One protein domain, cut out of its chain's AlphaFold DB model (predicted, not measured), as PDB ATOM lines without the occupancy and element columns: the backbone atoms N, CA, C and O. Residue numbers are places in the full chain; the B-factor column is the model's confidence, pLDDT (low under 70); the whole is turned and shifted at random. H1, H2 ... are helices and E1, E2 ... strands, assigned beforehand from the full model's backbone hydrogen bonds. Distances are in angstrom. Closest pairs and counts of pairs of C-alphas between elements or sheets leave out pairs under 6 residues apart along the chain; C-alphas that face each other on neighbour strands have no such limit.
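This is residues 159 to 315 and 362 to 408 of the 475 residues of an uncharacterized protein of Bradyrhizobium retamae (UniProt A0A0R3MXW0). This compact, loop-rich body has little regular structure; H2, H3 and H8 cluster at one end, and E3 and E4 lie near the middle. Eight named helices and four strands, in the order H1 H2 E1 H3 E2 H4 H5 H6 E3 H7 E4 H8, hold 74 of the 204 printed residues, class mixed. The radius of gyration of the C-alphas is 16.8 A, the spans 53 by 45 by 34 A.

E1, residues 194 to 197, H3, 201 to 214, and E2, 224 to 227, form a right-handed strand-helix-strand unit, its strands parallel; N 195 and O 224 are 2.9 A apart. E3, 307 to 310, is parallel to E4, 395 to 398, N 397 and O 308 being 2.8 A apart. H3 touches H8, 401 to 408, the closest C-alphas, 208 and 407, being 5.5 A apart. Helices of five or more residues have every O i to N i+4 pair within hydrogen-bond range.

H1, 174 to 177, begins at C-alpha (15.507, 10.656, -42.504); H2 is 184 to 190, H4 235 to 239, H5 251 to 258, H6 300 to 303, H7 362 to 369; H8 ends at C-alpha (8.528, 32.492, -18.936).

Across the cut, residues 316 to 361, C-alphas 315 and 362 are 18.5 A apart; residues 231, 286 and 290 are under pLDDT 70.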
ATOM      1  N   TYR A 159       5.963  29.747 -37.390       97.44
ATOM      2  CA  TYR A 159       6.560  29.011 -38.498       97.44
ATOM      3  C   TYR A 159       8.000  29.467 -38.684       97.44
ATOM      4  O   TYR A 159       8.257  30.668 -38.782       97.44
ATOM      5  N   PHE A 160       8.939  28.521 -38.741       97.12
ATOM      6  CA  PHE A 160      10.368  28.831 -38.811       97.12
ATOM      7  C   PHE A 160      11.099  28.014 -39.881       97.12
ATOM      8  O   PHE A 160      10.632  26.929 -40.245       97.12
ATOM      9  N   PRO A 161      12.263  28.497 -40.363       95.06
ATOM     10  CA  PRO A 161      13.085  27.765 -41.323       95.06
ATOM     11  C   PRO A 161      13.774  26.516 -40.784       95.06
ATOM     12  O   PRO A 161      14.100  25.618 -41.556       95.06
ATOM     13  N   GLN A 162      14.033  26.475 -39.478       95.50
ATOM     14  CA  GLN A 162      14.610  25.326 -38.780       95.50
ATOM     15  C   GLN A 162      13.791  25.052 -37.519       95.50
ATOM     16  O   GLN A 162      13.171  25.981 -36.986       95.50
ATOM     17  N   PRO A 163      13.777  23.807 -37.026       96.81
ATOM     18  CA  PRO A 163      13.013  23.482 -35.845       96.81
ATOM     19  C   PRO A 163      13.766  23.989 -34.611       96.81
ATOM     20  O   PRO A 163      14.958  23.737 -34.434       96.81
ATOM     21  N   ILE A 164      13.081  24.750 -33.761       97.88
ATOM     22  CA  ILE A 164      13.632  25.274 -32.506       97.88
ATOM     23  C   ILE A 164      13.757  24.144 -31.486       97.88
ATOM     24  O   ILE A 164      14.712  24.123 -30.717       97.88
ATOM     25  N   GLY A 165      12.826  23.192 -31.489       96.50
ATOM     26  CA  GLY A 165      12.946  21.956 -30.718       96.50
ATOM     27  C   GLY A 165      12.886  20.718 -31.590       96.50
ATOM     28  O   GLY A 165      13.084  20.798 -32.795       96.50
ATOM     29  N   LYS A 166      12.622  19.558 -30.987       94.56
ATOM     30  CA  LYS A 166      12.563  18.299 -31.730       94.56
ATOM     31  C   LYS A 166      11.339  18.286 -32.665       94.56
ATOM     32  O   LYS A 166      10.213  18.394 -32.159       94.56
ATOM     33  N   PRO A 167      11.526  18.155 -33.991       93.94
ATOM     34  CA  PRO A 167      10.412  18.002 -34.913       93.94
ATOM     35  C   PRO A 167       9.769  16.619 -34.763       93.94
ATOM     36  O   PRO A 167      10.415  15.644 -34.369       93.94
ATOM     37  N   ASN A 168       8.477  16.535 -35.062       91.44
ATOM     38  CA  ASN A 168       7.726  15.290 -35.033       91.44
ATOM     39  C   ASN A 168       7.731  14.652 -36.430       91.44
ATOM     40  O   ASN A 168       6.911  14.993 -37.283       91.44
ATOM     41  N   CYS A 169       8.716  13.791 -36.669       87.25
ATOM     42  CA  CYS A 169       8.988  13.205 -37.978       87.25
ATOM     43  C   CYS A 169       8.068  12.020 -38.286       87.25
ATOM     44  O   CYS A 169       7.784  11.200 -37.410       87.25
ATOM     45  N   ASN A 170       7.644  11.896 -39.548       81.31
ATOM     46  CA  ASN A 170       6.975  10.685 -40.024       81.31
ATOM     47  C   ASN A 170       7.962   9.507 -40.031       81.31
ATOM     48  O   ASN A 170       9.167   9.689 -40.220       81.31
ATOM     49  N   ALA A 171       7.453   8.285 -39.871       80.88
ATOM     50  CA  ALA A 171       8.294   7.093 -39.905       80.88
ATOM     51  C   ALA A 171       9.079   7.000 -41.232       80.88
ATOM     52  O   ALA A 171       8.496   6.936 -42.313       80.88
ATOM     53  N   GLY A 172      10.413   6.971 -41.139       78.62
ATOM     54  CA  GLY A 172      11.310   6.887 -42.296       78.62
ATOM     55  C   GLY A 172      11.707   8.232 -42.918       78.62
ATOM     56  O   GLY A 172      12.481   8.230 -43.878       78.62
ATOM     57  N   ASP A 173      11.249   9.367 -42.379       82.50
ATOM     58  CA  ASP A 173      11.691  10.700 -42.802       82.50
ATOM     59  C   ASP A 173      13.089  11.027 -42.248       82.50
ATOM     60  O   ASP A 173      13.272  11.752 -41.270       82.50
ATOM     61  N   THR A 174      14.107  10.476 -42.912       84.00
ATOM     62  CA  THR A 174      15.507  10.656 -42.504       84.00
ATOM     63  C   THR A 174      16.005  12.097 -42.615       84.00
ATOM     64  O   THR A 174      17.039  12.413 -42.030       84.00
ATOM     65  N   ASP A 175      15.338  12.960 -43.387       81.75
ATOM     66  CA  ASP A 175      15.724  14.367 -43.495       81.75
ATOM     67  C   ASP A 175      15.200  15.164 -42.303       81.75
ATOM     68  O   ASP A 175      15.953  15.958 -41.746       81.75
ATOM     69  N   CYS A 176      13.978  14.883 -41.847       86.19
ATOM     70  CA  CYS A 176      13.466  15.395 -40.579       86.19
ATOM     71  C   CYS A 176      14.268  14.868 -39.375       86.19
ATOM     72  O   CYS A 176      14.655  15.642 -38.501       86.19
ATOM     73  N   ASP A 177      14.598  13.572 -39.338       87.88
ATOM     74  CA  ASP A 177      15.330  12.975 -38.207       87.88
ATOM     75  C   ASP A 177      16.719  13.607 -37.985       87.88
ATOM     76  O   ASP A 177      17.222  13.647 -36.857       87.88
ATOM     77  N   LYS A 178      17.351  14.136 -39.046       90.44
ATOM     78  CA  LYS A 178      18.659  14.816 -38.969       90.44
ATOM     79  C   LYS A 178      18.622  16.117 -38.175       90.44
ATOM     80  O   LYS A 178      19.669  16.523 -37.671       90.44
ATOM     81  N   ASP A 179      17.460  16.750 -38.041       91.31
ATOM     82  CA  ASP A 179      17.312  17.973 -37.251       91.31
ATOM     83  C   ASP A 179      17.448  17.707 -35.737       91.31
ATOM     84  O   ASP A 179      17.711  18.623 -34.953       91.31
ATOM     85  N   GLY A 180      17.326  16.445 -35.302       93.75
ATOM     86  CA  GLY A 180      17.607  16.023 -33.933       93.75
ATOM     87  C   GLY A 180      16.765  16.763 -32.889       93.75
ATOM     88  O   GLY A 180      15.542  16.666 -32.879       93.75
ATOM     89  N   ASN A 181      17.422  17.481 -31.973       95.06
ATOM     90  CA  ASN A 181      16.748  18.252 -30.918       95.06
ATOM     91  C   ASN A 181      16.355  19.676 -31.351       95.06
ATOM     92  O   ASN A 181      15.845  20.431 -30.523       95.06
ATOM     93  N   GLY A 182      16.597  20.046 -32.610       96.88
ATOM     94  CA  GLY A 182      16.439  21.413 -33.092       96.88
ATOM     95  C   GLY A 182      17.564  22.351 -32.647       96.88
ATOM     96  O   GLY A 182      18.526  21.957 -31.985       96.88
ATOM     97  N   ILE A 183      17.445  23.621 -33.037       97.69
ATOM     98  CA  ILE A 183      18.476  24.650 -32.822       97.69
ATOM     99  C   ILE A 183      18.429  25.290 -31.422       97.69
ATOM    100  O   ILE A 183      19.358  25.996 -31.023       97.69
ATOM    101  N   GLY A 184      17.355  25.060 -30.665       98.06
ATOM    102  CA  GLY A 184      17.109  25.668 -29.360       98.06
ATOM    103  C   GLY A 184      16.887  27.183 -29.414       98.06
ATOM    104  O   GLY A 184      17.016  27.835 -30.453       98.06
ATOM    105  N   LEU A 185      16.591  27.778 -28.254       98.50
ATOM    106  CA  LEU A 185      16.441  29.234 -28.134       98.50
ATOM    107  C   LEU A 185      17.748  29.972 -28.475       98.50
ATOM    108  O   LEU A 185      17.713  31.022 -29.107       98.50
ATOM    109  N   ALA A 186      18.904  29.409 -28.110       98.44
ATOM    110  CA  ALA A 186      20.208  29.972 -28.462       98.44
ATOM    111  C   ALA A 186      20.423  30.026 -29.983       98.44
ATOM    112  O   ALA A 186      20.890  31.045 -30.494       98.44
ATOM    113  N   GLY A 187      20.045  28.965 -30.704       98.31
ATOM    114  CA  GLY A 187      20.058  28.942 -32.163       98.31
ATOM    115  C   GLY A 187      19.123  29.989 -32.751       98.31
ATOM    116  O   GLY A 187      19.566  30.792 -33.565       98.31
ATOM    117  N   LEU A 188      17.875  30.065 -32.276       98.19
ATOM    118  CA  LEU A 188      16.926  31.099 -32.703       98.19
ATOM    119  C   LEU A 188      17.508  32.514 -32.539       98.19
ATOM    120  O   LEU A 188      17.531  33.290 -33.490       98.19
ATOM    121  N   CYS A 189      18.041  32.828 -31.356       98.69
ATOM    122  CA  CYS A 189      18.607  34.141 -31.037       98.69
ATOM    123  C   CYS A 189      19.850  34.504 -31.870       98.69
ATOM    124  O   CYS A 189      20.215  35.680 -31.938       98.69
ATOM    125  N   THR A 190      20.519  33.516 -32.474       98.44
ATOM    126  CA  THR A 190      21.775  33.685 -33.226       98.44
ATOM    127  C   THR A 190      21.632  33.416 -34.727       98.44
ATOM    128  O   THR A 190      22.591  33.615 -35.477       98.44
ATOM    129  N   ALA A 191      20.436  33.051 -35.193       96.19
ATOM    130  CA  ALA A 191      20.179  32.635 -36.569       96.19
ATOM    131  C   ALA A 191      20.291  33.765 -37.611       96.19
ATOM    132  O   ALA A 191      20.307  33.493 -38.812       96.19
ATOM    133  N   GLY A 192      20.349  35.033 -37.180       95.81
ATOM    134  CA  GLY A 192      20.326  36.195 -38.076       95.81
ATOM    135  C   GLY A 192      18.991  36.377 -38.805       95.81
ATOM    136  O   GLY A 192      18.946  37.011 -39.857       95.81
ATOM    137  N   TRP A 193      17.915  35.779 -38.289       96.19
ATOM    138  CA  TRP A 193      16.580  35.891 -38.868       96.19
ATOM    139  C   TRP A 193      15.903  37.201 -38.474       96.19
ATOM    140  O   TRP A 193      16.122  37.745 -37.393       96.19
ATOM    141  N   THR A 194      15.018  37.658 -39.353       95.62
ATOM    142  CA  THR A 194      14.001  38.662 -39.061       95.62
ATOM    143  C   THR A 194      12.672  37.948 -38.837       95.62
ATOM    144  O   THR A 194      12.190  37.242 -39.729       95.62
ATOM    145  N   LEU A 195      12.081  38.110 -37.653       95.88
ATOM    146  CA  LEU A 195      10.794  37.502 -37.309       95.88
ATOM    147  C   LEU A 195       9.661  38.519 -37.290       95.88
ATOM    148  O   LEU A 195       9.855  39.638 -36.830       95.88
ATOM    149  N   ARG A 196       8.451  38.113 -37.680       94.12
ATOM    150  CA  ARG A 196       7.231  38.877 -37.382       94.12
ATOM    151  C   ARG A 196       6.542  38.287 -36.159       94.12
ATOM    152  O   ARG A 196       5.954  37.215 -36.248       94.12
ATOM    153  N   TYR A 197       6.595  39.012 -35.048       93.56
ATOM    154  CA  TYR A 197       5.816  38.741 -33.841       93.56
ATOM    155  C   TYR A 197       5.073  40.014 -33.443       93.56
ATOM    156  O   TYR A 197       5.680  41.082 -33.413       93.56
ATOM    157  N   LEU A 198       3.781  39.930 -33.136       88.75
ATOM    158  CA  LEU A 198       3.076  41.043 -32.500       88.75
ATOM    159  C   LEU A 198       3.547  41.194 -31.042       88.75
ATOM    160  O   LEU A 198       3.856  40.206 -30.376       88.75
ATOM    161  N   ALA A 199       3.637  42.426 -30.537       89.25
ATOM    162  CA  ALA A 199       3.884  42.671 -29.115       89.25
ATOM    163  C   ALA A 199       2.654  42.253 -28.273       89.25
ATOM    164  O   ALA A 199       1.524  42.383 -28.750       89.25
ATOM    165  N   PRO A 200       2.828  41.751 -27.033       92.56
ATOM    166  CA  PRO A 200       4.089  41.567 -26.304       92.56
ATOM    167  C   PRO A 200       4.937  40.313 -26.616       92.56
ATOM    168  O   PRO A 200       6.092  40.300 -26.187       92.56
ATOM    169  N   PRO A 201       4.467  39.251 -27.312       94.38
ATOM    170  CA  PRO A 201       5.316  38.110 -27.665       94.38
ATOM    171  C   PRO A 201       6.686  38.470 -28.251       94.38
ATOM    172  O   PRO A 201       7.684  37.855 -27.878       94.38
ATOM    173  N   GLN A 202       6.742  39.490 -29.112       95.94
ATOM    174  CA  GLN A 202       7.990  40.032 -29.650       95.94
ATOM    175  C   GLN A 202       8.991  40.402 -28.543       95.94
ATOM    176  O   GLN A 202      10.118  39.910 -28.526       95.94
ATOM    177  N   ASP A 203       8.561  41.237 -27.595       96.69
ATOM    178  CA  ASP A 203       9.390  41.730 -26.495       96.69
ATOM    179  C   ASP A 203       9.821  40.605 -25.552       96.69
ATOM    180  O   ASP A 203      10.909  40.649 -24.979       96.69
ATOM    181  N   VAL A 204       8.986  39.572 -25.401       97.88
ATOM    182  CA  VAL A 204       9.322  38.384 -24.609       97.88
ATOM    183  C   VAL A 204      10.444  37.584 -25.269       97.88
ATOM    184  O   VAL A 204      11.396  37.214 -24.582       97.88
ATOM    185  N   VAL A 205      10.388  37.340 -26.583       98.25
ATOM    186  CA  VAL A 205      11.488  36.660 -27.292       98.25
ATOM    187  C   VAL A 205      12.761  37.507 -27.248       98.25
ATOM    188  O   VAL A 205      13.837  36.975 -26.976       98.25
ATOM    189  N   ASP A 206      12.648  38.821 -27.451       98.12
ATOM    190  CA  ASP A 206      13.801  39.725 -27.436       98.12
ATOM    191  C   ASP A 206      14.530  39.717 -26.081       98.12
ATOM    192  O   ASP A 206      15.749  39.518 -26.016       98.12
ATOM    193  N   ARG A 207      13.769  39.819 -24.985       98.56
ATOM    194  CA  ARG A 207      14.286  39.722 -23.611       98.56
ATOM    195  C   ARG A 207      14.848  38.342 -23.301       98.56
ATOM    196  O   ARG A 207      15.870  38.237 -22.630       98.56
ATOM    197  N   ALA A 208      14.228  37.276 -23.804       98.69
ATOM    198  CA  ALA A 208      14.748  35.924 -23.636       98.69
ATOM    199  C   ALA A 208      16.146  35.787 -24.260       98.69
ATOM    200  O   ALA A 208      17.043  35.209 -23.643       98.69
ATOM    201  N   CYS A 209      16.373  36.391 -25.429       98.75
ATOM    202  CA  CYS A 209      17.701  36.461 -26.030       98.75
ATOM    203  C   CYS A 209      18.689  37.290 -25.187       98.75
ATOM    204  O   CYS A 209      19.833  36.865 -25.013       98.75
ATOM    205  N   ASP A 210      18.261  38.412 -24.599       98.69
ATOM    206  CA  ASP A 210      19.104  39.205 -23.689       98.69
ATOM    207  C   ASP A 210      19.488  38.436 -22.419       98.69
ATOM    208  O   ASP A 210      20.635  38.507 -21.969       98.69
ATOM    209  N   ILE A 211      18.572  37.634 -21.871       98.75
ATOM    210  CA  ILE A 211      18.848  36.737 -20.745       98.75
ATOM    211  C   ILE A 211      19.945  35.729 -21.120       98.75
ATOM    212  O   ILE A 211      20.859  35.495 -20.323       98.75
ATOM    213  N   LEU A 212      19.914  35.157 -22.330       98.75
ATOM    214  CA  LEU A 212      20.966  34.242 -22.792       98.75
ATOM    215  C   LEU A 212      22.328  34.936 -22.938       98.75
ATOM    216  O   LEU A 212      23.344  34.351 -22.555       98.75
ATOM    217  N   VAL A 213      22.357  36.180 -23.437       98.69
ATOM    218  CA  VAL A 213      23.585  36.995 -23.508       98.69
ATOM    219  C   VAL A 213      24.130  37.265 -22.106       98.69
ATOM    220  O   VAL A 213      25.298  36.998 -21.829       98.69
ATOM    221  N   LYS A 214      23.278  37.727 -21.185       98.44
ATOM    222  CA  LYS A 214      23.643  38.029 -19.791       98.44
ATOM    223  C   LYS A 214      24.195  36.809 -19.051       98.44
ATOM    224  O   LYS A 214      25.075  36.950 -18.206       98.44
ATOM    225  N   ARG A 215      23.697  35.611 -19.371       98.38
ATOM    226  CA  ARG A 215      24.164  34.330 -18.814       98.38
ATOM    227  C   ARG A 215      25.432  33.787 -19.479       98.38
ATOM    228  O   ARG A 215      25.938  32.763 -19.035       98.38
ATOM    229  N   GLY A 216      25.930  34.426 -20.538       98.12
ATOM    230  CA  GLY A 216      27.078  33.944 -21.306       98.12
ATOM    231  C   GLY A 216      26.793  32.678 -22.123       98.12
ATOM    232  O   GLY A 216      27.734  32.005 -22.536       98.12
ATOM    233  N   LEU A 217      25.516  32.344 -22.359       98.19
ATOM    234  CA  LEU A 217      25.112  31.185 -23.165       98.19
ATOM    235  C   LEU A 217      25.227  31.465 -24.668       98.19
ATOM    236  O   LEU A 217      25.455  30.549 -25.453       98.19
ATOM    237  N   ILE A 218      25.107  32.735 -25.062       98.50
ATOM    238  CA  ILE A 218      25.431  33.229 -26.403       98.50
ATOM    239  C   ILE A 218      26.263  34.509 -26.285       98.50
ATOM    240  O   ILE A 218      26.144  35.251 -25.312       98.50
ATOM    241  N   ARG A 219      27.104  34.790 -27.286       97.81
ATOM    242  CA  ARG A 219      27.959  35.992 -27.291       97.81
ATOM    243  C   ARG A 219      27.167  37.278 -27.542       97.81
ATOM    244  O   ARG A 219      27.478  38.308 -26.956       97.81
ATOM    245  N   ALA A 220      26.207  37.221 -28.458       97.88
ATOM    246  CA  ALA A 220      25.338  38.324 -28.852       97.88
ATOM    247  C   ALA A 220      24.087  37.752 -29.532       97.88
ATOM    248  O   ALA A 220      24.166  36.685 -30.144       97.88
ATOM    249  N   LYS A 221      22.961  38.469 -29.453       97.12
ATOM    250  CA  LYS A 221      21.782  38.186 -30.277       97.12
ATOM    251  C   LYS A 221      21.937  38.833 -31.657       97.12
ATOM    252  O   LYS A 221      22.434  39.951 -31.763       97.12
ATOM    253  N   THR A 222      21.535  38.114 -32.700       97.62
ATOM    254  CA  THR A 222      21.476  38.584 -34.099       97.62
ATOM    255  C   THR A 222      20.056  38.549 -34.660       97.62
ATOM    256  O   THR A 222      19.820  39.044 -35.759       97.62
ATOM    257  N   LEU A 223      19.123  37.967 -33.903       96.94
ATOM    258  CA  LEU A 223      17.694  38.017 -34.161       96.94
ATOM    259  C   LEU A 223      17.202  39.467 -34.183       96.94
ATOM    260  O   LEU A 223      17.536  40.253 -33.296       96.94
ATOM    261  N   VAL A 224      16.382  39.799 -35.175       95.56
ATOM    262  CA  VAL A 224      15.699  41.092 -35.277       95.56
ATOM    263  C   VAL A 224      14.214  40.878 -35.558       95.56
ATOM    264  O   VAL A 224      13.798  39.797 -35.980       95.56
ATOM    265  N   PHE A 225      13.402  41.909 -35.332       94.38
ATOM    266  CA  PHE A 225      11.957  41.824 -35.514       94.38
ATOM    267  C   PHE A 225      11.453  42.775 -36.594       94.38
ATOM    268  O   PHE A 225      11.857  43.935 -36.681       94.38
ATOM    269  N   TYR A 226      10.549  42.255 -37.414       91.19
ATOM    270  CA  TYR A 226       9.735  43.007 -38.350       91.19
ATOM    271  C   TYR A 226       8.602  43.684 -37.576       91.19
ATOM    272  O   TYR A 226       7.899  42.988 -36.838       91.19
ATOM    273  N   PRO A 227       8.370  44.995 -37.758       86.25
ATOM    274  CA  PRO A 227       7.322  45.701 -37.036       86.25
ATOM    275  C   PRO A 227       5.953  45.172 -37.457       86.25
ATOM    276  O   PRO A 227       5.447  45.450 -38.547       86.25
ATOM    277  N   ALA A 228       5.374  44.357 -36.584       81.75
ATOM    278  CA  ALA A 228       4.088  43.736 -36.809       81.75
ATOM    279  C   ALA A 228       2.965  44.771 -36.698       81.75
ATOM    280  O   ALA A 228       2.893  45.539 -35.740       81.75
ATOM    281  N   VAL A 229       2.049  44.735 -37.662       76.25
ATOM    282  CA  VAL A 229       0.761  45.419 -37.569       76.25
ATOM    283  C   VAL A 229      -0.321  44.355 -37.452       76.25
ATOM    284  O   VAL A 229      -0.327  43.357 -38.184       76.25
ATOM    285  N   GLY A 230      -1.226  44.561 -36.502       71.06
ATOM    286  CA  GLY A 230      -2.390  43.713 -36.300       71.06
ATOM    287  C   GLY A 230      -3.237  43.562 -37.565       71.06
ATOM    288  O   GLY A 230      -3.437  44.529 -38.296       71.06
ATOM    289  N   GLY A 231      -3.705  42.343 -37.846       68.62
ATOM    290  CA  GLY A 231      -4.567  42.044 -38.998       68.62
ATOM    291  C   GLY A 231      -3.899  42.100 -40.378       68.62
ATOM    292  O   GLY A 231      -4.562  41.836 -41.379       68.62
ATOM    293  N   GLN A 232      -2.602  42.415 -40.464       78.06
ATOM    294  CA  GLN A 232      -1.859  42.350 -41.722       78.06
ATOM    295  C   GLN A 232      -1.298  40.945 -41.961       78.06
ATOM    296  O   GLN A 232      -0.618  40.384 -41.100       78.06
ATOM    297  N   SER A 233      -1.549  40.410 -43.160       82.19
ATOM    298  CA  SER A 233      -0.942  39.157 -43.613       82.19
ATOM    299  C   SER A 233       0.576  39.297 -43.743       82.19
ATOM    300  O   SER A 233       1.100  40.329 -44.167       82.19
ATOM    301  N   VAL A 234       1.280  38.217 -43.418       87.88
ATOM    302  CA  VAL A 234       2.744  38.117 -43.479       87.88
ATOM    303  C   VAL A 234       3.247  37.398 -44.735       87.88
ATOM    304  O   VAL A 234       4.459  37.277 -44.930       87.88
ATOM    305  N   LEU A 235       2.341  36.967 -45.623       89.12
ATOM    306  CA  LEU A 235       2.707  36.214 -46.825       89.12
ATOM    307  C   LEU A 235       3.576  37.039 -47.779       89.12
ATOM    308  O   LEU A 235       4.593  36.550 -48.257       89.12
ATOM    309  N   LEU A 236       3.217  38.302 -48.025       87.88
ATOM    310  CA  LEU A 236       4.020  39.184 -48.875       87.88
ATOM    311  C   LEU A 236       5.425  39.421 -48.278       87.88
ATOM    312  O   LEU A 236       6.403  39.221 -49.002       87.88
ATOM    313  N   PRO A 237       5.571  39.795 -46.989       89.50
ATOM    314  CA  PRO A 237       6.875  39.858 -46.336       89.50
ATOM    315  C   PRO A 237       7.722  38.585 -46.477       89.50
ATOM    316  O   PRO A 237       8.923  38.689 -46.746       89.50
ATOM    317  N   MET A 238       7.105  37.405 -46.349       90.31
ATOM    318  CA  MET A 238       7.746  36.101 -46.559       90.31
ATOM    319  C   MET A 238       8.186  35.904 -48.016       90.31
ATOM    320  O   MET A 238       9.353  35.615 -48.273       90.31
ATOM    321  N   GLN A 239       7.286  36.115 -48.979       89.62
ATOM    322  CA  GLN A 239       7.552  35.983 -50.419       89.62
ATOM    323  C   GLN A 239       8.669  36.923 -50.891       89.62
ATOM    324  O   GLN A 239       9.468  36.564 -51.749       89.62
ATOM    325  N   ARG A 240       8.783  38.111 -50.285       87.31
ATOM    326  CA  ARG A 240       9.877  39.067 -50.529       87.31
ATOM    327  C   ARG A 240      11.116  38.822 -49.655       87.31
ATOM    328  O   ARG A 240      12.044  39.625 -49.699       87.31
ATOM    329  N   ARG A 241      11.139  37.746 -48.855       87.44
ATOM    330  CA  ARG A 241      12.208  37.355 -47.909       87.44
ATOM    331  C   ARG A 241      12.632  38.451 -46.923       87.44
ATOM    332  O   ARG A 241      13.753  38.434 -46.420       87.44
ATOM    333  N   THR A 242      11.728  39.377 -46.615       89.94
ATOM    334  CA  THR A 242      11.946  40.400 -45.575       89.94
ATOM    335  C   THR A 242      11.852  39.823 -44.166       89.94
ATOM    336  O   THR A 242      12.430  40.377 -43.238       89.94
ATOM    337  N   ILE A 243      11.162  38.691 -44.023       93.56
ATOM    338  CA  ILE A 243      11.094  37.894 -42.802       93.56
ATOM    339  C   ILE A 243      11.358  36.428 -43.133       93.56
ATOM    340  O   ILE A 243      11.193  36.002 -44.279       93.56
ATOM    341  N   GLN A 244      11.792  35.665 -42.134       94.31
ATOM    342  CA  GLN A 244      12.061  34.230 -42.263       94.31
ATOM    343  C   GLN A 244      11.138  33.377 -41.395       94.31
ATOM    344  O   GLN A 244      10.927  32.208 -41.704       94.31
ATOM    345  N   GLY A 245      10.593  33.950 -40.325       95.56
ATOM    346  CA  GLY A 245       9.631  33.273 -39.471       95.56
ATOM    347  C   GLY A 245       8.625  34.246 -38.885       95.56
ATOM    348  O   GLY A 245       8.834  35.462 -38.884       95.56
ATOM    349  N   PHE A 246       7.504  33.715 -38.425       95.69
ATOM    350  CA  PHE A 246       6.400  34.528 -37.936       95.69
ATOM    351  C   PHE A 246       5.472  33.725 -37.036       95.69
ATOM    352  O   PHE A 246       5.391  32.508 -37.170       95.69
ATOM    353  N   GLU A 247       4.732  34.418 -36.178       92.75
ATOM    354  CA  GLU A 247       3.464  33.939 -35.619       92.75
ATOM    355  C   GLU A 247       2.281  34.616 -36.325       92.75
ATOM    356  O   GLU A 247       2.459  35.634 -37.007       92.75
ATOM    357  N   TYR A 248       1.087  34.028 -36.213       91.25
ATOM    358  CA  TYR A 248      -0.108  34.607 -36.816       91.25
ATOM    359  C   TYR A 248      -1.386  34.379 -36.004       91.25
ATOM    360  O   TYR A 248      -1.668  35.169 -35.108       91.25
ATOM    361  N   VAL A 249      -2.205  33.380 -36.347       90.38
ATOM    362  CA  VAL A 249      -3.490  33.156 -35.677       90.38
ATOM    363  C   VAL A 249      -3.623  31.691 -35.308       90.38
ATOM    364  O   VAL A 249      -3.063  31.281 -34.309       90.38
ATOM    365  N   ASN A 250      -4.329  30.867 -36.064       92.62
ATOM    366  CA  ASN A 250      -4.520  29.457 -35.742       92.62
ATOM    367  C   ASN A 250      -4.537  28.645 -37.038       92.62
ATOM    368  O   ASN A 250      -4.656  29.240 -38.110       92.62
ATOM    369  N   PRO A 251      -4.445  27.306 -36.976       93.62
ATOM    370  CA  PRO A 251      -4.410  26.480 -38.178       93.62
ATOM    371  C   PRO A 251      -5.498  26.771 -39.222       93.62
ATOM    372  O   PRO A 251      -5.226  26.657 -40.415       93.62
ATOM    373  N   ASN A 252      -6.715  27.167 -38.828       93.12
ATOM    374  CA  ASN A 252      -7.736  27.557 -39.805       93.12
ATOM    375  C   ASN A 252      -7.336  28.797 -40.613       93.12
ATOM    376  O   ASN A 252      -7.408  28.785 -41.842       93.12
ATOM    377  N   ASP A 253      -6.938  29.860 -39.923       93.06
ATOM    378  CA  ASP A 253      -6.579  31.121 -40.565       93.06
ATOM    379  C   ASP A 253      -5.218  31.020 -41.268       93.06
ATOM    380  O   ASP A 253      -5.068  31.531 -42.374       93.06
ATOM    381  N   ASP A 254      -4.267  30.278 -40.697       93.81
ATOM    382  CA  ASP A 254      -2.960  30.011 -41.297       93.81
ATOM    383  C   ASP A 254      -3.097  29.267 -42.633       93.81
ATOM    384  O   ASP A 254      -2.446  29.630 -43.613       93.81
ATOM    385  N   LEU A 255      -3.966  28.247 -42.702       92.38
ATOM    386  CA  LEU A 255      -4.236  27.523 -43.946       92.38
ATOM    387  C   LEU A 255      -4.769  28.481 -45.020       92.38
ATOM    388  O   LEU A 255      -4.298  28.478 -46.153       92.38
ATOM    389  N   LEU A 256      -5.742  29.319 -44.662       89.06
ATOM    390  CA  LEU A 256      -6.404  30.212 -45.613       89.06
ATOM    391  C   LEU A 256      -5.496  31.350 -46.089       89.06
ATOM    392  O   LEU A 256      -5.538  31.697 -47.270       89.06
ATOM    393  N   ASP A 257      -4.675  31.905 -45.198       89.00
ATOM    394  CA  ASP A 257      -3.850  33.074 -45.502       89.00
ATOM    395  C   ASP A 257      -2.482  32.701 -46.092       89.00
ATOM    396  O   ASP A 257      -1.891  33.513 -46.810       89.00
ATOM    397  N   PHE A 258      -1.977  31.488 -45.833       90.94
ATOM    398  CA  PHE A 258      -0.620  31.088 -46.227       90.94
ATOM    399  C   PHE A 258      -0.545  29.888 -47.164       90.94
ATOM    400  O   PHE A 258       0.517  29.676 -47.749       90.94
ATOM    401  N   PHE A 259      -1.638  29.144 -47.358       90.00
ATOM    402  CA  PHE A 259      -1.705  27.965 -48.228       90.00
ATOM    403  C   PHE A 259      -2.886  28.080 -49.204       90.00
ATOM    404  O   PHE A 259      -3.874  27.350 -49.103       90.00
ATOM    405  N   PRO A 260      -2.820  29.020 -50.166       79.69
ATOM    406  CA  PRO A 260      -3.926  29.262 -51.077       79.69
ATOM    407  C   PRO A 260      -4.244  28.013 -51.901       79.69
ATOM    408  O   PRO A 260      -3.388  27.468 -52.601       79.69
ATOM    409  N   VAL A 261      -5.509  27.605 -51.864       77.19
ATOM    410  CA  VAL A 261      -6.040  26.496 -52.655       77.19
ATOM    411  C   VAL A 261      -6.136  26.928 -54.121       77.19
ATOM    412  O   VAL A 261      -7.034  27.673 -54.510       77.19
ATOM    413  N   LYS A 262      -5.201  26.467 -54.953       83.56
ATOM    414  CA  LYS A 262      -5.168  26.752 -56.398       83.56
ATOM    415  C   LYS A 262      -5.610  25.534 -57.182       83.56
ATOM    416  O   LYS A 262      -5.210  24.430 -56.848       83.56
ATOM    417  N   ASN A 263      -6.376  25.707 -58.256       87.56
ATOM    418  CA  ASN A 263      -6.764  24.595 -59.137       87.56
ATOM    419  C   ASN A 263      -7.348  23.377 -58.381       87.56
ATOM    420  O   ASN A 263      -7.050  22.232 -58.721       87.56
ATOM    421  N   ALA A 264      -8.146  23.603 -57.328       85.75
ATOM    422  CA  ALA A 264      -8.773  22.510 -56.589       85.75
ATOM    423  C   ALA A 264      -9.692  21.677 -57.479       85.75
ATOM    424  O   ALA A 264     -10.459  22.193 -58.292       85.75
ATOM    425  N   THR A 265      -9.632  20.366 -57.274       84.94
ATOM    426  CA  THR A 265     -10.505  19.392 -57.932       84.94
ATOM    427  C   THR A 265     -11.058  18.427 -56.887       84.94
ATOM    428  O   THR A 265     -10.474  18.308 -55.809       84.94
ATOM    429  N   PRO A 266     -12.126  17.668 -57.186       85.88
ATOM    430  CA  PRO A 266     -12.591  16.616 -56.284       85.88
ATOM    431  C   PRO A 266     -11.503  15.590 -55.911       85.88
ATOM    432  O   PRO A 266     -11.526  15.059 -54.807       85.88
ATOM    433  N   ALA A 267     -10.535  15.337 -56.803       81.69
ATOM    434  CA  ALA A 267      -9.417  14.421 -56.560       81.69
ATOM    435  C   ALA A 267      -8.244  15.064 -55.795       81.69
ATOM    436  O   ALA A 267      -7.448  14.356 -55.184       81.69
ATOM    437  N   ARG A 268      -8.131  16.399 -55.821       77.88
ATOM    438  CA  ARG A 268      -7.113  17.184 -55.110       77.88
ATOM    439  C   ARG A 268      -7.792  18.375 -54.426       77.88
ATOM    440  O   ARG A 268      -7.716  19.499 -54.934       77.88
ATOM    441  N   PRO A 269      -8.506  18.140 -53.312       80.00
ATOM    442  CA  PRO A 269      -9.357  19.156 -52.692       80.00
ATOM    443  C   PRO A 269      -8.565  20.331 -52.105       80.00
ATOM    444  O   PRO A 269      -9.082  21.442 -52.063       80.00
ATOM    445  N   LEU A 270      -7.301  20.112 -51.723       82.44
ATOM    446  CA  LEU A 270      -6.378  21.168 -51.281       82.44
ATOM    447  C   LEU A 270      -5.772  21.968 -52.446       82.44
ATOM    448  O   LEU A 270      -5.087  22.963 -52.230       82.44
ATOM    449  N   GLY A 271      -6.054  21.571 -53.687       85.69
ATOM    450  CA  GLY A 271      -5.475  22.199 -54.863       85.69
ATOM    451  C   GLY A 271      -4.010  21.848 -55.079       85.69
ATOM    452  O   GLY A 271      -3.456  20.947 -54.453       85.69
ATOM    453  N   ASP A 272      -3.409  22.537 -56.039       87.44
ATOM    454  CA  ASP A 272      -2.025  22.395 -56.443       87.44
ATOM    455  C   ASP A 272      -1.124  23.460 -55.803       87.44
ATOM    456  O   ASP A 272      -1.104  24.592 -56.297       87.44
ATOM    457  N   PRO A 273      -0.362  23.134 -54.735       86.19
ATOM    458  CA  PRO A 273       0.703  23.983 -54.197       86.19
ATOM    459  C   PRO A 273       1.631  24.595 -55.252       86.19
ATOM    460  O   PRO A 273       2.040  25.747 -55.090       86.19
ATOM    461  N   ASP A 274       1.928  23.877 -56.339       84.44
ATOM    462  CA  ASP A 274       2.867  24.319 -57.377       84.44
ATOM    463  C   ASP A 274       2.202  25.104 -58.522       84.44
ATOM    464  O   ASP A 274       2.886  25.575 -59.428       84.44
ATOM    465  N   ALA A 275       0.881  25.300 -58.497       86.06
ATOM    466  CA  ALA A 275       0.208  26.091 -59.522       86.06
ATOM    467  C   ALA A 275       0.442  27.604 -59.360       86.06
ATOM    468  O   ALA A 275       0.627  28.110 -58.255       86.06
ATOM    469  N   GLY A 276       0.321  28.351 -60.460       85.62
ATOM    470  CA  GLY A 276       0.412  29.816 -60.481       85.62
ATOM    471  C   GLY A 276       1.822  30.349 -60.738       85.62
ATOM    472  O   GLY A 276       2.751  29.591 -61.002       85.62
ATOM    473  N   ASP A 277       1.968  31.675 -60.701       85.56
ATOM    474  CA  ASP A 277       3.273  32.332 -60.814       85.56
ATOM    475  C   ASP A 277       4.059  32.094 -59.517       85.56
ATOM    476  O   ASP A 277       3.567  32.406 -58.428       85.56
ATOM    477  N   LEU A 278       5.236  31.479 -59.609       86.50
ATOM    478  CA  LEU A 278       6.116  31.214 -58.468       86.50
ATOM    479  C   LEU A 278       7.322  32.160 -58.442       86.50
ATOM    480  O   LEU A 278       8.089  32.086 -57.487       86.50
ATOM    481  N   ASP A 279       7.488  33.031 -59.441       84.94
ATOM    482  CA  ASP A 279       8.553  34.031 -59.461       84.94
ATOM    483  C   ASP A 279       8.164  35.216 -58.569       84.94
ATOM    484  O   ASP A 279       7.422  36.136 -58.931       84.94
ATOM    485  N   CYS A 280       8.668  35.179 -57.346       82.31
ATOM    486  CA  CYS A 280       8.651  36.299 -56.436       82.31
ATOM    487  C   CYS A 280       9.869  37.181 -56.745       82.31
ATOM    488  O   CYS A 280      10.925  37.023 -56.129       82.31
ATOM    489  N   ALA A 281       9.695  38.131 -57.679       73.00
ATOM    490  CA  ALA A 281      10.678  39.166 -58.043       73.00
ATOM    491  C   ALA A 281      11.407  39.760 -56.804       73.00
ATOM    492  O   ALA A 281      10.883  39.681 -55.687       73.00
ATOM    493  N   PRO A 282      12.594  40.375 -56.954       76.56
ATOM    494  CA  PRO A 282      13.685  40.279 -55.985       76.56
ATOM    495  C   PRO A 282      13.328  40.712 -54.558       76.56
ATOM    496  O   PRO A 282      12.430  41.524 -54.324       76.56
ATOM    497  N   ALA A 283      14.107  40.199 -53.601       77.94
ATOM    498  CA  ALA A 283      14.012  40.600 -52.205       77.94
ATOM    499  C   ALA A 283      14.066  42.127 -52.061       77.94
ATOM    500  O   ALA A 283      14.833  42.809 -52.747       77.94
ATOM    501  N   LEU A 284      13.253  42.651 -51.149       77.12
ATOM    502  CA  LEU A 284      13.176  44.080 -50.867       77.12
ATOM    503  C   LEU A 284      13.781  44.374 -49.497       77.12
ATOM    504  O   LEU A 284      13.771  43.531 -48.604       77.12
ATOM    505  N   ALA A 285      14.302  45.585 -49.326       76.25
ATOM    506  CA  ALA A 285      14.626  46.089 -48.000       76.25
ATOM    507  C   ALA A 285      13.341  46.476 -47.250       76.25
ATOM    508  O   ALA A 285      12.310  46.772 -47.857       76.25
ATOM    509  N   PHE A 286      13.420  46.493 -45.923       68.94
ATOM    510  CA  PHE A 286      12.359  47.008 -45.066       68.94
ATOM    511  C   PHE A 286      12.489  48.542 -44.889       68.94
ATOM    512  O   PHE A 286      13.617  49.017 -44.723       68.94
ATOM    513  N   PRO A 287      11.382  49.318 -44.855       76.00
ATOM    514  CA  PRO A 287       9.987  48.905 -45.042       76.00
ATOM    515  C   PRO A 287       9.640  48.578 -46.494       76.00
ATOM    516  O   PRO A 287      10.081  49.262 -47.415       76.00
ATOM    517  N   ILE A 288       8.796  47.556 -46.686       78.38
ATOM    518  CA  ILE A 288       8.188  47.298 -47.996       78.38
ATOM    519  C   ILE A 288       7.324  48.520 -48.347       78.38
ATOM    520  O   ILE A 288       6.514  48.929 -47.508       78.38
ATOM    521  N   PRO A 289       7.463  49.113 -49.549       80.25
ATOM    522  CA  PRO A 289       6.646  50.252 -49.946       80.25
ATOM    523  C   PRO A 289       5.144  49.957 -49.801       80.25
ATOM    524  O   PRO A 289       4.709  48.864 -50.198       80.25
ATOM    525  N   PRO A 290       4.342  50.909 -49.281       69.81
ATOM    526  CA  PRO A 290       2.886  50.809 -49.305       69.81
ATOM    527  C   PRO A 290       2.390  50.463 -50.717       69.81
ATOM    528  O   PRO A 290       2.989  50.883 -51.704       69.81
ATOM    529  N   ASP A 291       1.333  49.653 -50.810       73.38
ATOM    530  CA  ASP A 291       0.725  49.169 -52.065       73.38
ATOM    531  C   ASP A 291       1.539  48.157 -52.888       73.38
ATOM    532  O   ASP A 291       1.096  47.738 -53.963       73.38
ATOM    533  N   THR A 292       2.689  47.687 -52.385       77.69
ATOM    534  CA  THR A 292       3.406  46.568 -53.012       77.69
ATOM    535  C   THR A 292       2.501  45.337 -53.041       77.69
ATOM    536  O   THR A 292       2.163  44.774 -52.002       77.69
ATOM    537  N   LYS A 293       2.114  44.889 -54.238       75.38
ATOM    538  CA  LYS A 293       1.367  43.640 -54.425       75.38
ATOM    539  C   LYS A 293       2.336  42.497 -54.696       75.38
ATOM    540  O   LYS A 293       3.339  42.665 -55.394       75.38
ATOM    541  N   SER A 294       2.033  41.325 -54.153       74.62
ATOM    542  CA  SER A 294       2.642  40.097 -54.652       74.62
ATOM    543  C   SER A 294       1.838  39.605 -55.846       74.62
ATOM    544  O   SER A 294       0.614  39.529 -55.772       74.62
ATOM    545  N   ASN A 295       2.518  39.303 -56.947       76.19
ATOM    546  CA  ASN A 295       1.965  38.566 -58.083       76.19
ATOM    547  C   ASN A 295       2.294  37.070 -58.005       76.19
ATOM    548  O   ASN A 295       1.681  36.285 -58.723       76.19
ATOM    549  N   CYS A 296       3.237  36.684 -57.143       85.69
ATOM    550  CA  CYS A 296       3.604  35.295 -56.967       85.69
ATOM    551  C   CYS A 296       2.694  34.608 -55.947       85.69
ATOM    552  O   CYS A 296       1.996  35.223 -55.136       85.69
ATOM    553  N   THR A 297       2.714  33.287 -55.994       86.50
ATOM    554  CA  THR A 297       1.759  32.431 -55.305       86.50
ATOM    555  C   THR A 297       2.451  31.390 -54.422       86.50
ATOM    556  O   THR A 297       1.794  30.468 -53.940       86.50
ATOM    557  N   GLN A 298       3.762  31.533 -54.190       89.31
ATOM    558  CA  GLN A 298       4.521  30.653 -53.301       89.31
ATOM    559  C   GLN A 298       3.923  30.672 -51.886       89.31
ATOM    560  O   GLN A 298       3.664  31.747 -51.337       89.31
ATOM    561  N   ASN A 299       3.714  29.492 -51.304       92.44
ATOM    562  CA  ASN A 299       3.277  29.329 -49.919       92.44
ATOM    563  C   ASN A 299       4.474  29.288 -48.951       92.44
ATOM    564  O   ASN A 299       5.630  29.158 -49.360       92.44
ATOM    565  N   ILE A 300       4.206  29.379 -47.649       93.00
ATOM    566  CA  ILE A 300       5.264  29.519 -46.635       93.00
ATOM    567  C   ILE A 300       6.225  28.323 -46.570       93.00
ATOM    568  O   ILE A 300       7.415  28.524 -46.327       93.00
ATOM    569  N   GLY A 301       5.757  27.104 -46.855       92.44
ATOM    570  CA  GLY A 301       6.612  25.918 -46.886       92.44
ATOM    571  C   GLY A 301       7.531  25.905 -48.106       92.44
ATOM    572  O   GLY A 301       8.716  25.614 -47.964       92.44
ATOM    573  N   GLN A 302       7.046  26.343 -49.278       91.88
ATOM    574  CA  GLN A 302       7.882  26.521 -50.477       91.88
ATOM    575  C   GLN A 302       8.990  27.569 -50.265       91.88
ATOM    576  O   GLN A 302      10.074  27.444 -50.835       91.88
ATOM    577  N   ILE A 303       8.743  28.583 -49.431       90.31
ATOM    578  CA  ILE A 303       9.696  29.671 -49.134       90.31
ATOM    579  C   ILE A 303      10.620  29.311 -47.953       90.31
ATOM    580  O   ILE A 303      11.618  29.989 -47.696       90.31
ATOM    581  N   GLY A 304      10.334  28.201 -47.269       89.81
ATOM    582  CA  GLY A 304      11.209  27.574 -46.288       89.81
ATOM    583  C   GLY A 304      10.751  27.667 -44.837       89.81
ATOM    584  O   GLY A 304      11.381  27.020 -44.012       89.81
ATOM    585  N   ALA A 305       9.670  28.379 -44.499       94.25
ATOM    586  CA  ALA A 305       9.114  28.400 -43.140       94.25
ATOM    587  C   ALA A 305       8.257  27.152 -42.882       94.25
ATOM    588  O   ALA A 305       7.029  27.212 -42.831       94.25
ATOM    589  N   ARG A 306       8.926  26.003 -42.766       92.38
ATOM    590  CA  ARG A 306       8.286  24.683 -42.791       92.38
ATOM    591  C   ARG A 306       8.022  24.063 -41.418       92.38
ATOM    592  O   ARG A 306       7.323  23.061 -41.328       92.38
ATOM    593  N   PHE A 307       8.553  24.637 -40.340       95.31
ATOM    594  CA  PHE A 307       8.389  24.078 -38.997       95.31
ATOM    595  C   PHE A 307       7.325  24.837 -38.209       95.31
ATOM    596  O   PHE A 307       7.580  25.951 -37.749       95.31
ATOM    597  N   ALA A 308       6.149  24.229 -38.045       95.62
ATOM    598  CA  ALA A 308       5.018  24.778 -37.301       95.62
ATOM    599  C   ALA A 308       5.162  24.457 -35.807       95.62
ATOM    600  O   ALA A 308       5.169  23.288 -35.417       95.62
ATOM    601  N   HIS A 309       5.302  25.476 -34.962       95.94
ATOM    602  CA  HIS A 309       5.669  25.281 -33.565       95.94
ATOM    603  C   HIS A 309       4.488  25.298 -32.592       95.94
ATOM    604  O   HIS A 309       3.516  26.027 -32.768       95.94
ATOM    605  N   HIS A 310       4.612  24.534 -31.509       93.62
ATOM    606  CA  HIS A 310       3.692  24.500 -30.363       93.62
ATOM    607  C   HIS A 310       4.498  24.265 -29.065       93.62
ATOM    608  O   HIS A 310       5.675  23.929 -29.160       93.62
ATOM    609  N   PRO A 311       3.952  24.387 -27.842       93.00
ATOM    610  CA  PRO A 311       2.603  24.827 -27.488       93.00
ATOM    611  C   PRO A 311       2.420  26.332 -27.663       93.00
ATOM    612  O   PRO A 311       3.411  27.036 -27.804       93.00
ATOM    613  N   SER A 312       1.173  26.803 -27.564       91.62
ATOM    614  CA  SER A 312       0.780  28.213 -27.661       91.62
ATOM    615  C   SER A 312       1.191  29.050 -26.443       91.62
ATOM    616  O   SER A 312       0.370  29.501 -25.646       91.62
ATOM    617  N   TRP A 313       2.496  29.209 -26.236       94.38
ATOM    618  CA  TRP A 313       3.015  29.906 -25.060       94.38
ATOM    619  C   TRP A 313       2.774  31.414 -25.110       94.38
ATOM    620  O   TRP A 313       2.637  32.045 -24.064       94.38
ATOM    621  N   HIS A 314       2.737  31.995 -26.309       93.69
ATOM    622  CA  HIS A 314       2.678  33.439 -26.508       93.69
ATOM    623  C   HIS A 314       1.248  33.978 -26.535       93.69
ATOM    624  O   HIS A 314       1.012  35.081 -26.049       93.69
ATOM    625  N   GLN A 315       0.312  33.196 -27.075       92.06
ATOM    626  CA  GLN A 315      -1.079  33.589 -27.258       92.06
ATOM    627  C   GLN A 315      -2.014  32.374 -27.084       92.06
ATOM    628  O   GLN A 315      -2.523  31.835 -28.070       92.06
ATOM    629  N   LYS A 362      -7.703  21.345 -40.043       92.12
ATOM    630  CA  LYS A 362      -6.971  22.420 -40.729       92.12
ATOM    631  C   LYS A 362      -5.460  22.296 -40.562       92.12
ATOM    632  O   LYS A 362      -4.730  22.473 -41.529       92.12
ATOM    633  N   LEU A 363      -4.989  21.926 -39.373       92.75
ATOM    634  CA  LEU A 363      -3.571  21.658 -39.160       92.75
ATOM    635  C   LEU A 363      -3.107  20.443 -39.963       92.75
ATOM    636  O   LEU A 363      -2.038  20.484 -40.560       92.75
ATOM    637  N   LYS A 364      -3.914  19.381 -40.023       90.31
ATOM    638  CA  LYS A 364      -3.620  18.232 -40.879       90.31
ATOM    639  C   LYS A 364      -3.527  18.635 -42.354       90.31
ATOM    640  O   LYS A 364      -2.571  18.242 -43.015       90.31
ATOM    641  N   ASP A 365      -4.456  19.458 -42.834       90.94
ATOM    642  CA  ASP A 365      -4.425  19.993 -44.197       90.94
ATOM    643  C   ASP A 365      -3.135  20.795 -44.454       90.94
ATOM    644  O   ASP A 365      -2.525  20.611 -45.501       90.94
ATOM    645  N   ILE A 366      -2.667  21.612 -43.498       92.75
ATOM    646  CA  ILE A 366      -1.370  22.321 -43.581       92.75
ATOM    647  C   ILE A 366      -0.200  21.335 -43.689       92.75
ATOM    648  O   ILE A 366       0.672  21.505 -44.542       92.75
ATOM    649  N   LEU A 367      -0.169  20.315 -42.825       91.12
ATOM    650  CA  LEU A 367       0.905  19.315 -42.794       91.12
ATOM    651  C   LEU A 367       0.970  18.504 -44.094       91.12
ATOM    652  O   LEU A 367       2.053  18.182 -44.575       91.12
ATOM    653  N   ASP A 368      -0.190  18.226 -44.690       89.06
ATOM    654  CA  ASP A 368      -0.317  17.464 -45.929       89.06
ATOM    655  C   ASP A 368      -0.165  18.334 -47.197       89.06
ATOM    656  O   ASP A 368       0.097  17.793 -48.273       89.06
ATOM    657  N   PHE A 369      -0.295  19.667 -47.097       90.69
ATOM    658  CA  PHE A 369      -0.415  20.567 -48.254       90.69
ATOM    659  C   PHE A 369       0.775  20.491 -49.217       90.69
ATOM    660  O   PHE A 369       0.592  20.440 -50.431       90.69
ATOM    661  N   ASN A 370       1.993  20.483 -48.671       90.56
ATOM    662  CA  ASN A 370       3.243  20.497 -49.438       90.56
ATOM    663  C   ASN A 370       3.876  19.114 -49.587       90.56
ATOM    664  O   ASN A 370       5.062  19.022 -49.903       90.56
ATOM    665  N   HIS A 371       3.127  18.040 -49.336       88.38
ATOM    666  CA  HIS A 371       3.714  16.711 -49.354       88.38
ATOM    667  C   HIS A 371       4.314  16.369 -50.725       88.38
ATOM    668  O   HIS A 371       3.618  16.404 -51.744       88.38
ATOM    669  N   GLY A 372       5.609  16.034 -50.743       87.00
ATOM    670  CA  GLY A 372       6.343  15.720 -51.973       87.00
ATOM    671  C   GLY A 372       6.669  16.934 -52.853       87.00
ATOM    672  O   GLY A 372       7.005  16.758 -54.022       87.00
ATOM    673  N   ILE A 373       6.558  18.151 -52.313       89.94
ATOM    674  CA  ILE A 373       6.940  19.400 -52.977       89.94
ATOM    675  C   ILE A 373       8.295  19.859 -52.434       89.94
ATOM    676  O   ILE A 373       8.561  19.743 -51.239       89.94
ATOM    677  N   ASP A 374       9.142  20.439 -53.288       92.12
ATOM    678  CA  ASP A 374      10.402  21.048 -52.848       92.12
ATOM    679  C   ASP A 374      10.278  22.563 -52.672       92.12
ATOM    680  O   ASP A 374       9.499  23.250 -53.340       92.12
ATOM    681  N   GLN A 375      11.138  23.110 -51.821       92.56
ATOM    682  CA  GLN A 375      11.332  24.541 -51.673       92.56
ATOM    683  C   GLN A 375      11.801  25.180 -52.976       92.56
ATOM    684  O   GLN A 375      12.447  24.555 -53.827       92.56
ATOM    685  N   ARG A 376      11.522  26.476 -53.098       89.94
ATOM    686  CA  ARG A 376      11.837  27.284 -54.271       89.94
ATOM    687  C   ARG A 376      12.693  28.495 -53.900       89.94
ATOM    688  O   ARG A 376      12.645  29.036 -52.789       89.94
ATOM    689  N   ASN A 377      13.520  28.918 -54.844       87.62
ATOM    690  CA  ASN A 377      14.172  30.217 -54.822       87.62
ATOM    691  C   ASN A 377      13.162  31.314 -55.197       87.62
ATOM    692  O   ASN A 377      12.006  31.041 -55.516       87.62
ATOM    693  N   LEU A 378      13.606  32.570 -55.129       83.12
ATOM    694  CA  LEU A 378      12.774  33.730 -55.469       83.12
ATOM    695  C   LEU A 378      12.262  33.671 -56.910       83.12
ATOM    696  O   LEU A 378      11.093  33.916 -57.140       83.12
ATOM    697  N   ASP A 379      13.105  33.246 -57.845       85.44
ATOM    698  CA  ASP A 379      12.771  33.082 -59.266       85.44
ATOM    699  C   ASP A 379      11.899  31.843 -59.564       85.44
ATOM    700  O   ASP A 379      11.737  31.447 -60.717       85.44
ATOM    701  N   GLY A 380      11.387  31.170 -58.528       86.06
ATOM    702  CA  GLY A 380      10.585  29.957 -58.658       86.06
ATOM    703  C   GLY A 380      11.381  28.686 -58.969       86.06
ATOM    704  O   GLY A 380      10.786  27.611 -59.032       86.06
ATOM    705  N   THR A 381      12.710  28.747 -59.125       90.31
ATOM    706  CA  THR A 381      13.528  27.545 -59.371       90.31
ATOM    707  C   THR A 381      13.639  26.665 -58.119       90.31
ATOM    708  O   THR A 381      13.567  27.181 -57.003       90.31
ATOM    709  N   PRO A 382      13.839  25.337 -58.243       92.06
ATOM    710  CA  PRO A 382      14.055  24.473 -57.084       92.06
ATOM    711  C   PRO A 382      15.250  24.921 -56.235       92.06
ATOM    712  O   PRO A 382      16.346  25.168 -56.742       92.06
ATOM    713  N   ARG A 383      15.058  24.987 -54.915       91.38
ATOM    714  CA  ARG A 383      16.141  25.252 -53.969       91.38
ATOM    715  C   ARG A 383      16.963  23.980 -53.784       91.38
ATOM    716  O   ARG A 383      16.429  22.958 -53.358       91.38
ATOM    717  N   LEU A 384      18.267  24.066 -54.041       93.44
ATOM    718  CA  LEU A 384      19.195  22.943 -53.899       93.44
ATOM    719  C   LEU A 384      20.207  23.188 -52.771       93.44
ATOM    720  O   LEU A 384      20.804  24.262 -52.689       93.44
ATOM    721  N   ILE A 385      20.460  22.174 -51.942       88.06
ATOM    722  CA  ILE A 385      21.582  22.130 -50.992       88.06
ATOM    723  C   ILE A 385      22.440  20.919 -51.350       88.06
ATOM    724  O   ILE A 385      21.943  19.801 -51.442       88.06
ATOM    725  N   ALA A 386      23.733  21.148 -51.603       89.81
ATOM    726  CA  ALA A 386      24.656  20.113 -52.085       89.81
ATOM    727  C   ALA A 386      24.117  19.339 -53.313       89.81
ATOM    728  O   ALA A 386      24.284  18.126 -53.428       89.81
ATOM    729  N   GLY A 387      23.434  20.050 -54.220       91.81
ATOM    730  CA  GLY A 387      22.856  19.485 -55.443       91.81
ATOM    731  C   GLY A 387      21.558  18.693 -55.254       91.81
ATOM    732  O   GLY A 387      21.061  18.142 -56.231       91.81
ATOM    733  N   LYS A 388      20.997  18.632 -54.039       90.56
ATOM    734  CA  LYS A 388      19.730  17.943 -53.753       90.56
ATOM    735  C   LYS A 388      18.605  18.940 -53.469       90.56
ATOM    736  O   LYS A 388      18.873  19.921 -52.768       90.56
ATOM    737  N   PRO A 389      17.380  18.707 -53.976       92.25
ATOM    738  CA  PRO A 389      16.214  19.498 -53.602       92.25
ATOM    739  C   PRO A 389      15.985  19.499 -52.093       92.25
ATOM    740  O   PRO A 389      16.265  18.513 -51.411       92.25
ATOM    741  N   VAL A 390      15.518  20.632 -51.577       91.00
ATOM    742  CA  VAL A 390      15.160  20.785 -50.165       91.00
ATOM    743  C   VAL A 390      13.648  20.603 -50.021       91.00
ATOM    744  O   VAL A 390      12.928  21.384 -50.639       91.00
ATOM    745  N   PRO A 391      13.148  19.672 -49.194       91.50
ATOM    746  CA  PRO A 391      11.708  19.458 -49.032       91.50
ATOM    747  C   PRO A 391      10.960  20.683 -48.479       91.50
ATOM    748  O   PRO A 391      11.458  21.397 -47.596       91.50
ATOM    749  N   ALA A 392       9.746  20.913 -48.985       92.56
ATOM    750  CA  ALA A 392       8.793  21.915 -48.499       92.56
ATOM    751  C   ALA A 392       7.748  21.329 -47.532       92.56
ATOM    752  O   ALA A 392       6.883  22.079 -47.067       92.56
ATOM    753  N   ASP A 393       7.822  20.025 -47.228       91.75
ATOM    754  CA  ASP A 393       6.965  19.360 -46.246       91.75
ATOM    755  C   ASP A 393       6.957  20.137 -44.928       91.75
ATOM    756  O   ASP A 393       8.012  20.493 -44.382       91.75
ATOM    757  N   MET A 394       5.743  20.395 -44.446       93.25
ATOM    758  CA  MET A 394       5.497  21.062 -43.180       93.25
ATOM    759  C   MET A 394       5.638  20.050 -42.042       93.25
ATOM    760  O   MET A 394       5.160  18.921 -42.134       93.25
ATOM    761  N   THR A 395       6.261  20.454 -40.940       92.50
ATOM    762  CA  THR A 395       6.515  19.567 -39.802       92.50
ATOM    763  C   THR A 395       6.145  20.248 -38.497       92.50
ATOM    764  O   THR A 395       6.595  21.360 -38.211       92.50
ATOM    765  N   ILE A 396       5.344  19.574 -37.671       93.81
ATOM    766  CA  ILE A 396       5.031  20.074 -36.335       93.81
ATOM    767  C   ILE A 396       6.237  19.900 -35.409       93.81
ATOM    768  O   ILE A 396       6.897  18.864 -35.407       93.81
ATOM    769  N   THR A 397       6.542  20.929 -34.627       94.19
ATOM    770  CA  THR A 397       7.709  20.966 -33.743       94.19
ATOM    771  C   THR A 397       7.319  21.493 -32.375       94.19
ATOM    772  O   THR A 397       6.644  22.515 -32.260       94.19
ATOM    773  N   ARG A 398       7.779  20.837 -31.310       92.94
ATOM    774  CA  ARG A 398       7.564  21.349 -29.958       92.94
ATOM    775  C   ARG A 398       8.694  22.297 -29.564       92.94
ATOM    776  O   ARG A 398       9.860  21.953 -29.712       92.94
ATOM    777  N   TRP A 399       8.363  23.456 -29.002       95.25
ATOM    778  CA  TRP A 399       9.312  24.311 -28.294       95.25
ATOM    779  C   TRP A 399       9.966  23.531 -27.141       95.25
ATOM    780  O   TRP A 399       9.246  22.920 -26.346       95.25
ATOM    781  N   PRO A 400      11.304  23.555 -27.013       96.31
ATOM    782  CA  PRO A 400      11.997  22.890 -25.914       96.31
ATOM    783  C   PRO A 400      11.561  23.422 -24.545       96.31
ATOM    784  O   PRO A 400      11.392  24.629 -24.367       96.31
ATOM    785  N   ASP A 401      11.420  22.545 -23.549       94.81
ATOM    786  CA  ASP A 401      10.966  22.957 -22.213       94.81
ATOM    787  C   ASP A 401      11.958  23.919 -21.526       94.81
ATOM    788  O   ASP A 401      11.560  24.780 -20.742       94.81
ATOM    789  N   ASP A 402      13.256  23.823 -21.824       96.25
ATOM    790  CA  ASP A 402      14.261  24.785 -21.366       96.25
ATOM    791  C   ASP A 402      14.096  26.159 -22.025       96.25
ATOM    792  O   ASP A 402      14.188  27.168 -21.324       96.25
ATOM    793  N   ALA A 403      13.762  26.211 -23.318       97.75
ATOM    794  CA  ALA A 403      13.395  27.453 -23.996       97.75
ATOM    795  C   ALA A 403      12.130  28.075 -23.381       97.75
ATOM    796  O   ALA A 403      12.123  29.268 -23.081       97.75
ATOM    797  N   LEU A 404      11.094  27.267 -23.115       96.94
ATOM    798  CA  LEU A 404       9.857  27.723 -22.471       96.94
ATOM    799  C   LEU A 404      10.113  28.316 -21.076       96.94
ATOM    800  O   LEU A 404       9.516  29.333 -20.730       96.94
ATOM    801  N   ARG A 405      11.040  27.751 -20.291       96.44
ATOM    802  CA  ARG A 405      11.432  28.328 -18.991       96.44
ATOM    803  C   ARG A 405      12.080  29.707 -19.129       96.44
ATOM    804  O   ARG A 405      11.764  30.594 -18.342       96.44
ATOM    805  N   VAL A 406      12.966  29.898 -20.109       98.31
ATOM    806  CA  VAL A 406      13.608  31.206 -20.343       98.31
ATOM    807  C   VAL A 406      12.593  32.229 -20.859       98.31
ATOM    808  O   VAL A 406      12.611  33.378 -20.429       98.31
ATOM    809  N   LEU A 407      11.666  31.819 -21.726       98.06
ATOM    810  CA  LEU A 407      10.577  32.677 -22.200       98.06
ATOM    811  C   LEU A 407       9.623  33.082 -21.064       98.06
ATOM    812  O   LEU A 407       9.201  34.234 -21.002       98.06
ATOM    813  N   LEU A 408       9.318  32.177 -20.130       96.44
ATOM    814  CA  LEU A 408       8.528  32.492 -18.936       96.44
ATOM    815  C   LEU A 408       9.231  33.525 -18.039       96.44
ATOM    816  O   LEU A 408       8.595  34.454 -17.544       96.44
TER     817      LEU A 408